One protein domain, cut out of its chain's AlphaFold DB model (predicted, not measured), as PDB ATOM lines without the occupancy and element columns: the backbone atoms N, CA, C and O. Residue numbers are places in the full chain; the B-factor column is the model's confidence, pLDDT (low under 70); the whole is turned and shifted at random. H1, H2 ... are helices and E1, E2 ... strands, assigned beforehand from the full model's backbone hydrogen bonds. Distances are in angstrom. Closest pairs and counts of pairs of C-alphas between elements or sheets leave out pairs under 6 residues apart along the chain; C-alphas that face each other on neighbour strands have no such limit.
ATOM      1  N   ALA A 134     142.845 200.599 199.736       34.94
ATOM      2  CA  ALA A 134     142.498 199.925 200.992       34.94
ATOM      3  C   ALA A 134     142.420 200.846 202.222       34.94
ATOM      4  O   ALA A 134     141.714 200.534 203.177       34.94
ATOM      5  N   GLY A 135     143.072 202.016 202.205       35.72
ATOM      6  CA  GLY A 135     143.086 202.931 203.361       35.72
ATOM      7  C   GLY A 135     141.715 203.510 203.748       35.72
ATOM      8  O   GLY A 135     141.546 203.988 204.864       35.72
ATOM      9  N   TRP A 136     140.732 203.445 202.845       39.28
ATOM     10  CA  TRP A 136     139.342 203.859 203.088       39.28
ATOM     11  C   TRP A 136     138.375 202.671 203.204       39.28
ATOM     12  O   TRP A 136     137.216 202.867 203.564       39.28
ATOM     13  N   MET A 137     138.846 201.444 202.941       34.88
ATOM     14  CA  MET A 137     138.067 200.223 203.175       34.88
ATOM     15  C   MET A 137     137.977 199.889 204.674       34.88
ATOM     16  O   MET A 137     137.012 199.259 205.085       34.88
ATOM     17  N   GLY A 138     138.923 200.361 205.499       34.41
ATOM     18  CA  GLY A 138     138.952 200.089 206.946       34.41
ATOM     19  C   GLY A 138     138.237 201.103 207.854       34.41
ATOM     20  O   GLY A 138     138.083 200.839 209.039       34.41
ATOM     21  N   LEU A 139     137.797 202.258 207.341       41.56
ATOM     22  CA  LEU A 139     137.196 203.331 208.151       41.56
ATOM     23  C   LEU A 139     135.715 203.522 207.815       41.56
ATOM     24  O   LEU A 139     135.375 204.566 207.276       41.56
ATOM     25  N   GLY A 140     134.851 202.523 208.045       40.06
ATOM     26  CA  GLY A 140     133.372 202.653 208.069       40.06
ATOM     27  C   GLY A 140     132.664 203.247 206.829       40.06
ATOM     28  O   GLY A 140     131.440 203.305 206.767       40.06
ATOM     29  N   CYS A 141     133.420 203.661 205.813       42.56
ATOM     30  CA  CYS A 141     133.022 204.468 204.664       42.56
ATOM     31  C   CYS A 141     133.150 203.676 203.357       42.56
ATOM     32  O   CYS A 141     133.083 204.254 202.273       42.56
ATOM     33  N   GLY A 142     133.263 202.344 203.430       44.25
ATOM     34  CA  GLY A 142     133.154 201.459 202.262       44.25
ATOM     35  C   GLY A 142     131.808 201.596 201.528       44.25
ATOM     36  O   GLY A 142     131.670 201.196 200.372       44.25
ATOM     37  N   GLY A 143     130.818 202.221 202.176       50.38
ATOM     38  CA  GLY A 143     129.504 202.512 201.617       50.38
ATOM     39  C   GLY A 143     129.365 203.864 200.913       50.38
ATOM     40  O   GLY A 143     128.349 204.066 200.250       50.38
ATOM     41  N   TRP A 144     130.327 204.795 201.001       52.16
ATOM     42  CA  TRP A 144     130.118 206.134 200.430       52.16
ATOM     43  C   TRP A 144     129.934 206.133 198.904       52.16
ATOM     44  O   TRP A 144     128.948 206.707 198.436       52.16
ATOM     45  N   PRO A 145     130.753 205.404 198.113       56.41
ATOM     46  CA  PRO A 145     130.505 205.280 196.682       56.41
ATOM     47  C   PRO A 145     129.145 204.634 196.397       56.41
ATOM     48  O   PRO A 145     128.455 205.054 195.478       56.41
ATOM     49  N   ARG A 146     128.720 203.649 197.204       55.22
ATOM     50  CA  ARG A 146     127.426 202.956 197.051       55.22
ATOM     51  C   ARG A 146     126.237 203.872 197.330       55.22
ATOM     52  O   ARG A 146     125.264 203.858 196.585       55.22
ATOM     53  N   ARG A 147     126.324 204.707 198.365       55.91
ATOM     54  CA  ARG A 147     125.287 205.690 198.697       55.91
ATOM     55  C   ARG A 147     125.197 206.784 197.633       55.91
ATOM     56  O   ARG A 147     124.102 207.231 197.311       55.91
ATOM     57  N   TRP A 148     126.328 207.181 197.061       65.38
ATOM     58  CA  TRP A 148     126.387 208.180 195.996       65.38
ATOM     59  C   TRP A 148     125.907 207.633 194.635       65.38
ATOM     60  O   TRP A 148     125.279 208.355 193.863       65.38
ATOM     61  N   MET A 149     126.086 206.328 194.391       56.47
ATOM     62  CA  MET A 149     125.580 205.612 193.207       56.47
ATOM     63  C   MET A 149     124.050 205.472 193.150       56.47
ATOM     64  O   MET A 149     123.527 205.213 192.072       56.47
ATOM     65  N   ARG A 150     123.310 205.724 194.243       64.94
ATOM     66  CA  ARG A 150     121.830 205.813 194.201       64.94
ATOM     67  C   ARG A 150     121.319 206.963 193.315       64.94
ATOM     68  O   ARG A 150     120.134 207.018 193.010       64.94
ATOM     69  N   GLY A 151     122.217 207.849 192.877       68.62
ATOM     70  CA  GLY A 151     121.942 208.916 191.923       68.62
ATOM     71  C   GLY A 151     121.500 210.224 192.592       68.62
ATOM     72  O   GLY A 151     121.101 210.218 193.756       68.62
ATOM     73  N   PRO A 152     121.578 211.367 191.886       68.25
ATOM     74  CA  PRO A 152     121.248 212.683 192.443       68.25
ATOM     75  C   PRO A 152     119.798 212.803 192.943       68.25
ATOM     76  O   PRO A 152     119.579 213.428 193.980       68.25
ATOM     77  N   ALA A 153     118.835 212.140 192.285       65.88
ATOM     78  CA  ALA A 153     117.438 212.054 192.730       65.88
ATOM     79  C   ALA A 153     117.305 211.554 194.175       65.88
ATOM     80  O   ALA A 153     116.570 212.134 194.968       65.88
ATOM     81  N   ALA A 154     118.060 210.514 194.540       69.06
ATOM     82  CA  ALA A 154     118.000 209.912 195.871       69.06
ATOM     83  C   ALA A 154     118.551 210.828 196.979       69.06
ATOM     84  O   ALA A 154     118.342 210.564 198.160       69.06
ATOM     85  N   HIS A 155     119.262 211.896 196.606       65.00
ATOM     86  CA  HIS A 155     119.828 212.889 197.522       65.00
ATOM     87  C   HIS A 155     119.049 214.211 197.525       65.00
ATOM     88  O   HIS A 155     119.547 215.209 198.039       65.00
ATOM     89  N   GLY A 156     117.834 214.222 196.961       71.44
ATOM     90  CA  GLY A 156     116.959 215.398 196.924       71.44
ATOM     91  C   GLY A 156     117.228 216.354 195.760       71.44
ATOM     92  O   GLY A 156     116.635 217.426 195.710       71.44
ATOM     93  N   PHE A 157     118.089 215.988 194.803       71.56
ATOM     94  CA  PHE A 157     118.293 216.762 193.574       71.56
ATOM     95  C   PHE A 157     117.361 216.232 192.476       71.56
ATOM     96  O   PHE A 157     117.769 215.433 191.630       71.56
ATOM     97  N   GLY A 158     116.088 216.632 192.536       60.97
ATOM     98  CA  GLY A 158     115.046 216.210 191.592       60.97
ATOM     99  C   GLY A 158     115.181 216.851 190.207       60.97
ATOM    100  O   GLY A 158     115.126 216.138 189.204       60.97
ATOM    101  N   ASP A 159     115.435 218.163 190.164       65.62
ATOM    102  CA  ASP A 159     115.372 218.968 188.932       65.62
ATOM    103  C   ASP A 159     116.516 218.695 187.954       65.62
ATOM    104  O   ASP A 159     116.306 218.610 186.746       65.62
ATOM    105  N   ASP A 160     117.726 218.461 188.471       67.88
ATOM    106  CA  ASP A 160     118.849 218.028 187.647       67.88
ATOM    107  C   ASP A 160     119.484 216.766 188.216       67.88
ATOM    108  O   ASP A 160     120.128 216.790 189.271       67.88
ATOM    109  N   GLN A 161     119.435 215.692 187.428       72.88
ATOM    110  CA  GLN A 161     120.154 214.437 187.664       72.88
ATOM    111  C   GLN A 161     121.664 214.570 187.391       72.88
ATOM    112  O   GLN A 161     122.277 213.733 186.729       72.88
ATOM    113  N   ARG A 162     122.279 215.658 187.867       80.75
ATOM    114  CA  ARG A 162     123.664 216.043 187.584       80.75
ATOM    115  C   ARG A 162     124.478 216.187 188.863       80.75
ATOM    116  O   ARG A 162     124.133 216.969 189.746       80.75
ATOM    117  N   TRP A 163     125.625 215.513 188.905       80.62
ATOM    118  CA  TRP A 163     126.661 215.792 189.896       80.62
ATOM    119  C   TRP A 163     127.487 216.997 189.447       80.62
ATOM    120  O   TRP A 163     128.343 216.878 188.568       80.62
ATOM    121  N   THR A 164     127.213 218.161 190.037       83.44
ATOM    122  CA  THR A 164     127.964 219.405 189.811       83.44
ATOM    123  C   THR A 164     128.915 219.677 190.968       83.44
ATOM    124  O   THR A 164     128.638 219.317 192.111       83.44
ATOM    125  N   LEU A 165     130.034 220.351 190.684       83.06
ATOM    126  CA  LEU A 165     131.073 220.612 191.685       83.06
ATOM    127  C   LEU A 165     130.588 221.485 192.856       83.06
ATOM    128  O   LEU A 165     131.219 221.451 193.899       83.06
ATOM    129  N   ILE A 166     129.485 222.221 192.699       81.50
ATOM    130  CA  ILE A 166     128.849 222.997 193.774       81.50
ATOM    131  C   ILE A 166     128.055 222.073 194.709       81.50
ATOM    132  O   ILE A 166     128.167 222.175 195.919       81.50
ATOM    133  N   ARG A 167     127.335 221.089 194.161       81.88
ATOM    134  CA  ARG A 167     126.458 220.202 194.944       81.88
ATOM    135  C   ARG A 167     127.209 219.118 195.709       81.88
ATOM    136  O   ARG A 167     126.788 218.712 196.789       81.88
ATOM    137  N   VAL A 168     128.311 218.617 195.148       84.12
ATOM    138  CA  VAL A 168     129.123 217.574 195.793       84.12
ATOM    139  C   VAL A 168     129.652 217.987 197.181       84.12
ATOM    140  O   VAL A 168     129.445 217.218 198.117       84.12
ATOM    141  N   PRO A 169     130.316 219.147 197.372       83.44
ATOM    142  CA  PRO A 169     130.798 219.558 198.690       83.44
ATOM    143  C   PRO A 169     129.661 219.808 199.679       83.44
ATOM    144  O   PRO A 169     129.808 219.432 200.838       83.44
ATOM    145  N   ASP A 170     128.526 220.356 199.238       83.62
ATOM    146  CA  ASP A 170     127.359 220.564 200.104       83.62
ATOM    147  C   ASP A 170     126.800 219.235 200.610       83.62
ATOM    148  O   ASP A 170     126.503 219.066 201.795       83.62
ATOM    149  N   LEU A 171     126.728 218.239 199.728       84.81
ATOM    150  CA  LEU A 171     126.299 216.900 200.091       84.81
ATOM    151  C   LEU A 171     127.297 216.218 201.049       84.81
ATOM    152  O   LEU A 171     126.882 215.558 202.004       84.81
ATOM    153  N   ILE A 172     128.604 216.398 200.835       83.69
ATOM    154  CA  ILE A 172     129.648 215.904 201.747       83.69
ATOM    155  C   ILE A 172     129.529 216.582 203.119       83.69
ATOM    156  O   ILE A 172     129.603 215.903 204.143       83.69
ATOM    157  N   ALA A 173     129.271 217.889 203.154       85.25
ATOM    158  CA  ALA A 173     129.061 218.629 204.389       85.25
ATOM    159  C   ALA A 173     127.806 218.149 205.137       85.25
ATOM    160  O   ALA A 173     127.849 217.998 206.354       85.25
ATOM    161  N   ARG A 174     126.712 217.832 204.434       82.75
ATOM    162  CA  ARG A 174     125.492 217.284 205.055       82.75
ATOM    163  C   ARG A 174     125.677 215.862 205.580       82.75
ATOM    164  O   ARG A 174     125.153 215.539 206.640       82.75
ATOM    165  N   MET A 175     126.408 215.009 204.859       79.94
ATOM    166  CA  MET A 175     126.598 213.607 205.247       79.94
ATOM    167  C   MET A 175     127.673 213.403 206.318       79.94
ATOM    168  O   MET A 175     127.501 212.562 207.193       79.94
ATOM    169  N   PHE A 176     128.782 214.138 206.235       79.50
ATOM    170  CA  PHE A 176     129.978 213.902 207.051       79.50
ATOM    171  C   PHE A 176     130.408 215.112 207.877       79.50
ATOM    172  O   PHE A 176     131.498 215.105 208.447       79.50
ATOM    173  N   ARG A 177     129.598 216.181 207.895       74.19
ATOM    174  CA  ARG A 177     129.866 217.437 208.624       74.19
ATOM    175  C   ARG A 177     131.230 218.066 208.320       74.19
ATOM    176  O   ARG A 177     131.712 218.909 209.065       74.19
ATOM    177  N   THR A 178     131.829 217.695 207.191       83.50
ATOM    178  CA  THR A 178     133.141 218.165 206.748       83.50
ATOM    179  C   THR A 178     132.961 219.028 205.513       83.50
ATOM    180  O   THR A 178     132.413 218.576 204.508       83.50
ATOM    181  N   ARG A 179     133.430 220.275 205.570       80.94
ATOM    182  CA  ARG A 179     133.375 221.194 204.431       80.94
ATOM    183  C   ARG A 179     134.677 221.119 203.641       80.94
ATOM    184  O   ARG A 179     135.762 221.262 204.197       80.94
ATOM    185  N   TYR A 180     134.560 220.927 202.331       81.38
ATOM    186  CA  TYR A 180     135.684 221.002 201.400       81.38
ATOM    187  C   TYR A 180     135.535 222.219 200.493       81.38
ATOM    188  O   TYR A 180     134.437 222.561 200.064       81.38
ATOM    189  N   THR A 181     136.659 222.856 200.157       85.88
ATOM    190  CA  THR A 181     136.689 223.867 199.091       85.88
ATOM    191  C   THR A 181     136.391 223.212 197.740       85.88
ATOM    192  O   THR A 181     136.730 222.047 197.535       85.88
ATOM    193  N   LEU A 182     135.843 223.957 196.771       86.56
ATOM    194  CA  LEU A 182     135.553 223.440 195.419       86.56
ATOM    195  C   LEU A 182     136.775 222.761 194.770       86.56
ATOM    196  O   LEU A 182     136.661 221.710 194.136       86.56
ATOM    197  N   ARG A 183     137.971 223.333 194.969       83.94
ATOM    198  CA  ARG A 183     139.237 222.750 194.498       83.94
ATOM    199  C   ARG A 183     139.610 221.480 195.255       83.94
ATOM    200  O   ARG A 183     140.018 220.512 194.619       83.94
ATOM    201  N   GLY A 184     139.434 221.465 196.576       86.25
ATOM    202  CA  GLY A 184     139.629 220.273 197.401       86.25
ATOM    203  C   GLY A 184     138.725 219.124 196.961       86.25
ATOM    204  O   GLY A 184     139.206 218.008 196.782       86.25
ATOM    205  N   THR A 185     137.455 219.415 196.682       87.81
ATOM    206  CA  THR A 185     136.486 218.433 196.186       87.81
ATOM    207  C   THR A 185     136.877 217.900 194.812       87.81
ATOM    208  O   THR A 185     136.896 216.692 194.622       87.81
ATOM    209  N   SER A 186     137.274 218.757 193.866       84.88
ATOM    210  CA  SER A 186     137.735 218.302 192.543       84.88
ATOM    211  C   SER A 186     138.948 217.362 192.647       84.88
ATOM    212  O   SER A 186     138.958 216.276 192.066       84.88
ATOM    213  N   CYS A 187     139.940 217.721 193.467       85.38
ATOM    214  CA  CYS A 187     141.104 216.869 193.726       85.38
ATOM    215  C   CYS A 187     140.724 215.541 194.399       85.38
ATOM    216  O   CYS A 187     141.299 214.500 194.073       85.38
ATOM    217  N   LEU A 188     139.767 215.569 195.329       86.81
ATOM    218  CA  LEU A 188     139.254 214.378 196.000       86.81
ATOM    219  C   LEU A 188     138.599 213.428 194.993       86.81
ATOM    220  O   LEU A 188     138.934 212.246 194.976       86.81
ATOM    221  N   LEU A 189     137.740 213.955 194.116       86.62
ATOM    222  CA  LEU A 189     137.040 213.190 193.083       86.62
ATOM    223  C   LEU A 189     138.009 212.522 192.106       86.62
ATOM    224  O   LEU A 189     137.886 211.332 191.824       86.62
ATOM    225  N   HIS A 190     139.038 213.240 191.665       81.75
ATOM    226  CA  HIS A 190     140.063 212.650 190.809       81.75
ATOM    227  C   HIS A 190     140.826 211.504 191.487       81.75
ATOM    228  O   HIS A 190     141.159 210.518 190.829       81.75
ATOM    229  N   ARG A 191     141.068 211.588 192.800       80.62
ATOM    230  CA  ARG A 191     141.804 210.558 193.548       80.62
ATOM    231  C   ARG A 191     141.003 209.269 193.750       80.62
ATOM    232  O   ARG A 191     141.593 208.198 193.769       80.62
ATOM    233  N   ILE A 192     139.679 209.363 193.856       81.88
ATOM    234  CA  ILE A 192     138.775 208.202 193.971       81.88
ATOM    235  C   ILE A 192     138.387 207.601 192.605       81.88
ATOM    236  O   ILE A 192     137.504 206.747 192.533       81.88
ATOM    237  N   GLY A 193     139.016 208.057 191.514       80.62
ATOM    238  CA  GLY A 193     138.773 207.552 190.158       80.62
ATOM    239  C   GLY A 193     137.531 208.134 189.477       80.62
ATOM    240  O   GLY A 193     137.007 207.539 188.534       80.62
ATOM    241  N   TRP A 194     137.041 209.284 189.940       82.94
ATOM    242  CA  TRP A 194     135.931 209.993 189.310       82.94
ATOM    243  C   TRP A 194     136.456 211.058 188.353       82.94
ATOM    244  O   TRP A 194     137.496 211.685 188.567       82.94
ATOM    245  N   SER A 195     135.731 211.257 187.260       81.75
ATOM    246  CA  SER A 195     136.103 212.208 186.218       81.75
ATOM    247  C   SER A 195     134.896 213.014 185.768       81.75
ATOM    248  O   SER A 195     133.751 212.579 185.904       81.75
ATOM    249  N   VAL A 196     135.158 214.209 185.238       82.56
ATOM    250  CA  VAL A 196     134.127 215.015 184.589       82.56
ATOM    251  C   VAL A 196     133.797 214.364 183.255       82.56
ATOM    252  O   VAL A 196     134.599 214.395 182.324       82.56
ATOM    253  N   GLN A 197     132.610 213.793 183.165       79.88
ATOM    254  CA  GLN A 197     132.096 213.177 181.958       79.88
ATOM    255  C   GLN A 197     131.216 214.163 181.213       79.88
ATOM    256  O   GLN A 197     130.371 214.852 181.789       79.88
ATOM    257  N   VAL A 198     131.440 214.235 179.909       69.38
ATOM    258  CA  VAL A 198     130.592 214.970 178.979       69.38
ATOM    259  C   VAL A 198     129.718 213.936 178.295       69.38
ATOM    260  O   VAL A 198     130.234 212.935 177.794       69.38
ATOM    261  N   ARG A 199     128.401 214.149 178.263       61.66
ATOM    262  CA  ARG A 199     127.544 213.286 177.445       61.66
ATOM    263  C   ARG A 199     127.977 213.402 175.984       61.66
ATOM    264  O   ARG A 199     128.026 214.507 175.443       61.66
TER     265      ARG A 199
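What this domain is: This is residues 134 to 199 of the 284 residues of the protein "Winged helix-turn-helix protein" of Actinoplanes xinjiangensis (UniProt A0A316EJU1). What does the model look like at first sight? After a tail without a named element, residues 134 to 143, two small helices, H1 and H2, lie to one side of an L made by the two longest helices, H3 and H4, which stand about perpendicular with their first halves nearest each other. A lone strand, E1, leads away from the end of H4, and there are few contacts between the named elements. What is it made of? The printed part has 66 residues with four named helices and one named strand, in the order H1, H2, H3, H4, E1, and its class is mostly helix. How is it spread in space? It is compact, with a radius of gyration of the C-alphas of 12.1 A, and only just elongated, its C-alphas spanning 35 by 23 by 22 A.

How they stand to each other: What comes first along the printed part, and what is near it? H1, residues 144 to 149, and H2, residues 152 to 155, meet only through their link, which is tight with 2 residues. H3, residues 167 to 176, is apart from H1, and it is apart from H2 only just, the closest C-alphas of H2 and H3 being 8.0 A from each other. Which helices touch? H3 and H4, residues 182 to 191, only just touch, with 3 pairs of C-alphas within 8 A; the closest are those of Pro 169 and Thr 185, 6.3 A apart. Their lines stand at 80 degrees, about perpendicular, and their centres are 12.8 A apart. Where does the strand stand? E1, residues 194 to 198, pairs with no named strand, and its closest C-alphas with H4 are those of Ser 195 and Leu 189, 7.0 A apart. It is apart from H1, H2 and H3, while H4 is apart from H1 and H2. What do the backbone N and O atoms show? In H1, H3 and H4 every O i to N i+4 pair is within hydrogen-bond range; H2 is too short for such a pair, and its one O i to N i+3 pair is within range.

Where its parts are: Where is the first helix? H1 runs from Trp 144, whose C-alpha is at (130.118, 206.134, 200.430), to Met 149, and measures 8.5 A from first to last C-alpha. What follows it? H2 goes from Pro 152 to His 155 over 5.3 A, and H3 goes from Arg 167, with its C-alpha at (126.458, 220.202, 194.944), to Phe 176 over 14.1 A. Where do the last two elements run? H4 goes from Leu 182 to Arg 191 over 14.4 A. E1 goes from Trp 194 to Val 198, whose C-alpha is at (130.592, 214.970, 178.979), over 12.6 A.

The domain as a whole: How large is it? The two C-alphas farthest apart in the domain are those of Ala 134 and Asp 159, at 35.3 A, and the first and last printed C-alphas, those of Ala 134 and Arg 199, are 30.9 A apart. Is there a cut, and which links are long? The printed part has no cut. The link from H2 to H3 is long, with 11 residues, and those from H1 to H2, H3 to H4 and H4 to E1 are tight. Where is the model's confidence low? The mean pLDDT of the printed part is 70.7, and 27 residues are under 70, namely residues 134 to 155, 158 to 160 and 198 to 199. H1 has a mean pLDDT of 57 and H2 of 67, against 83 for H3 and 85 for H4.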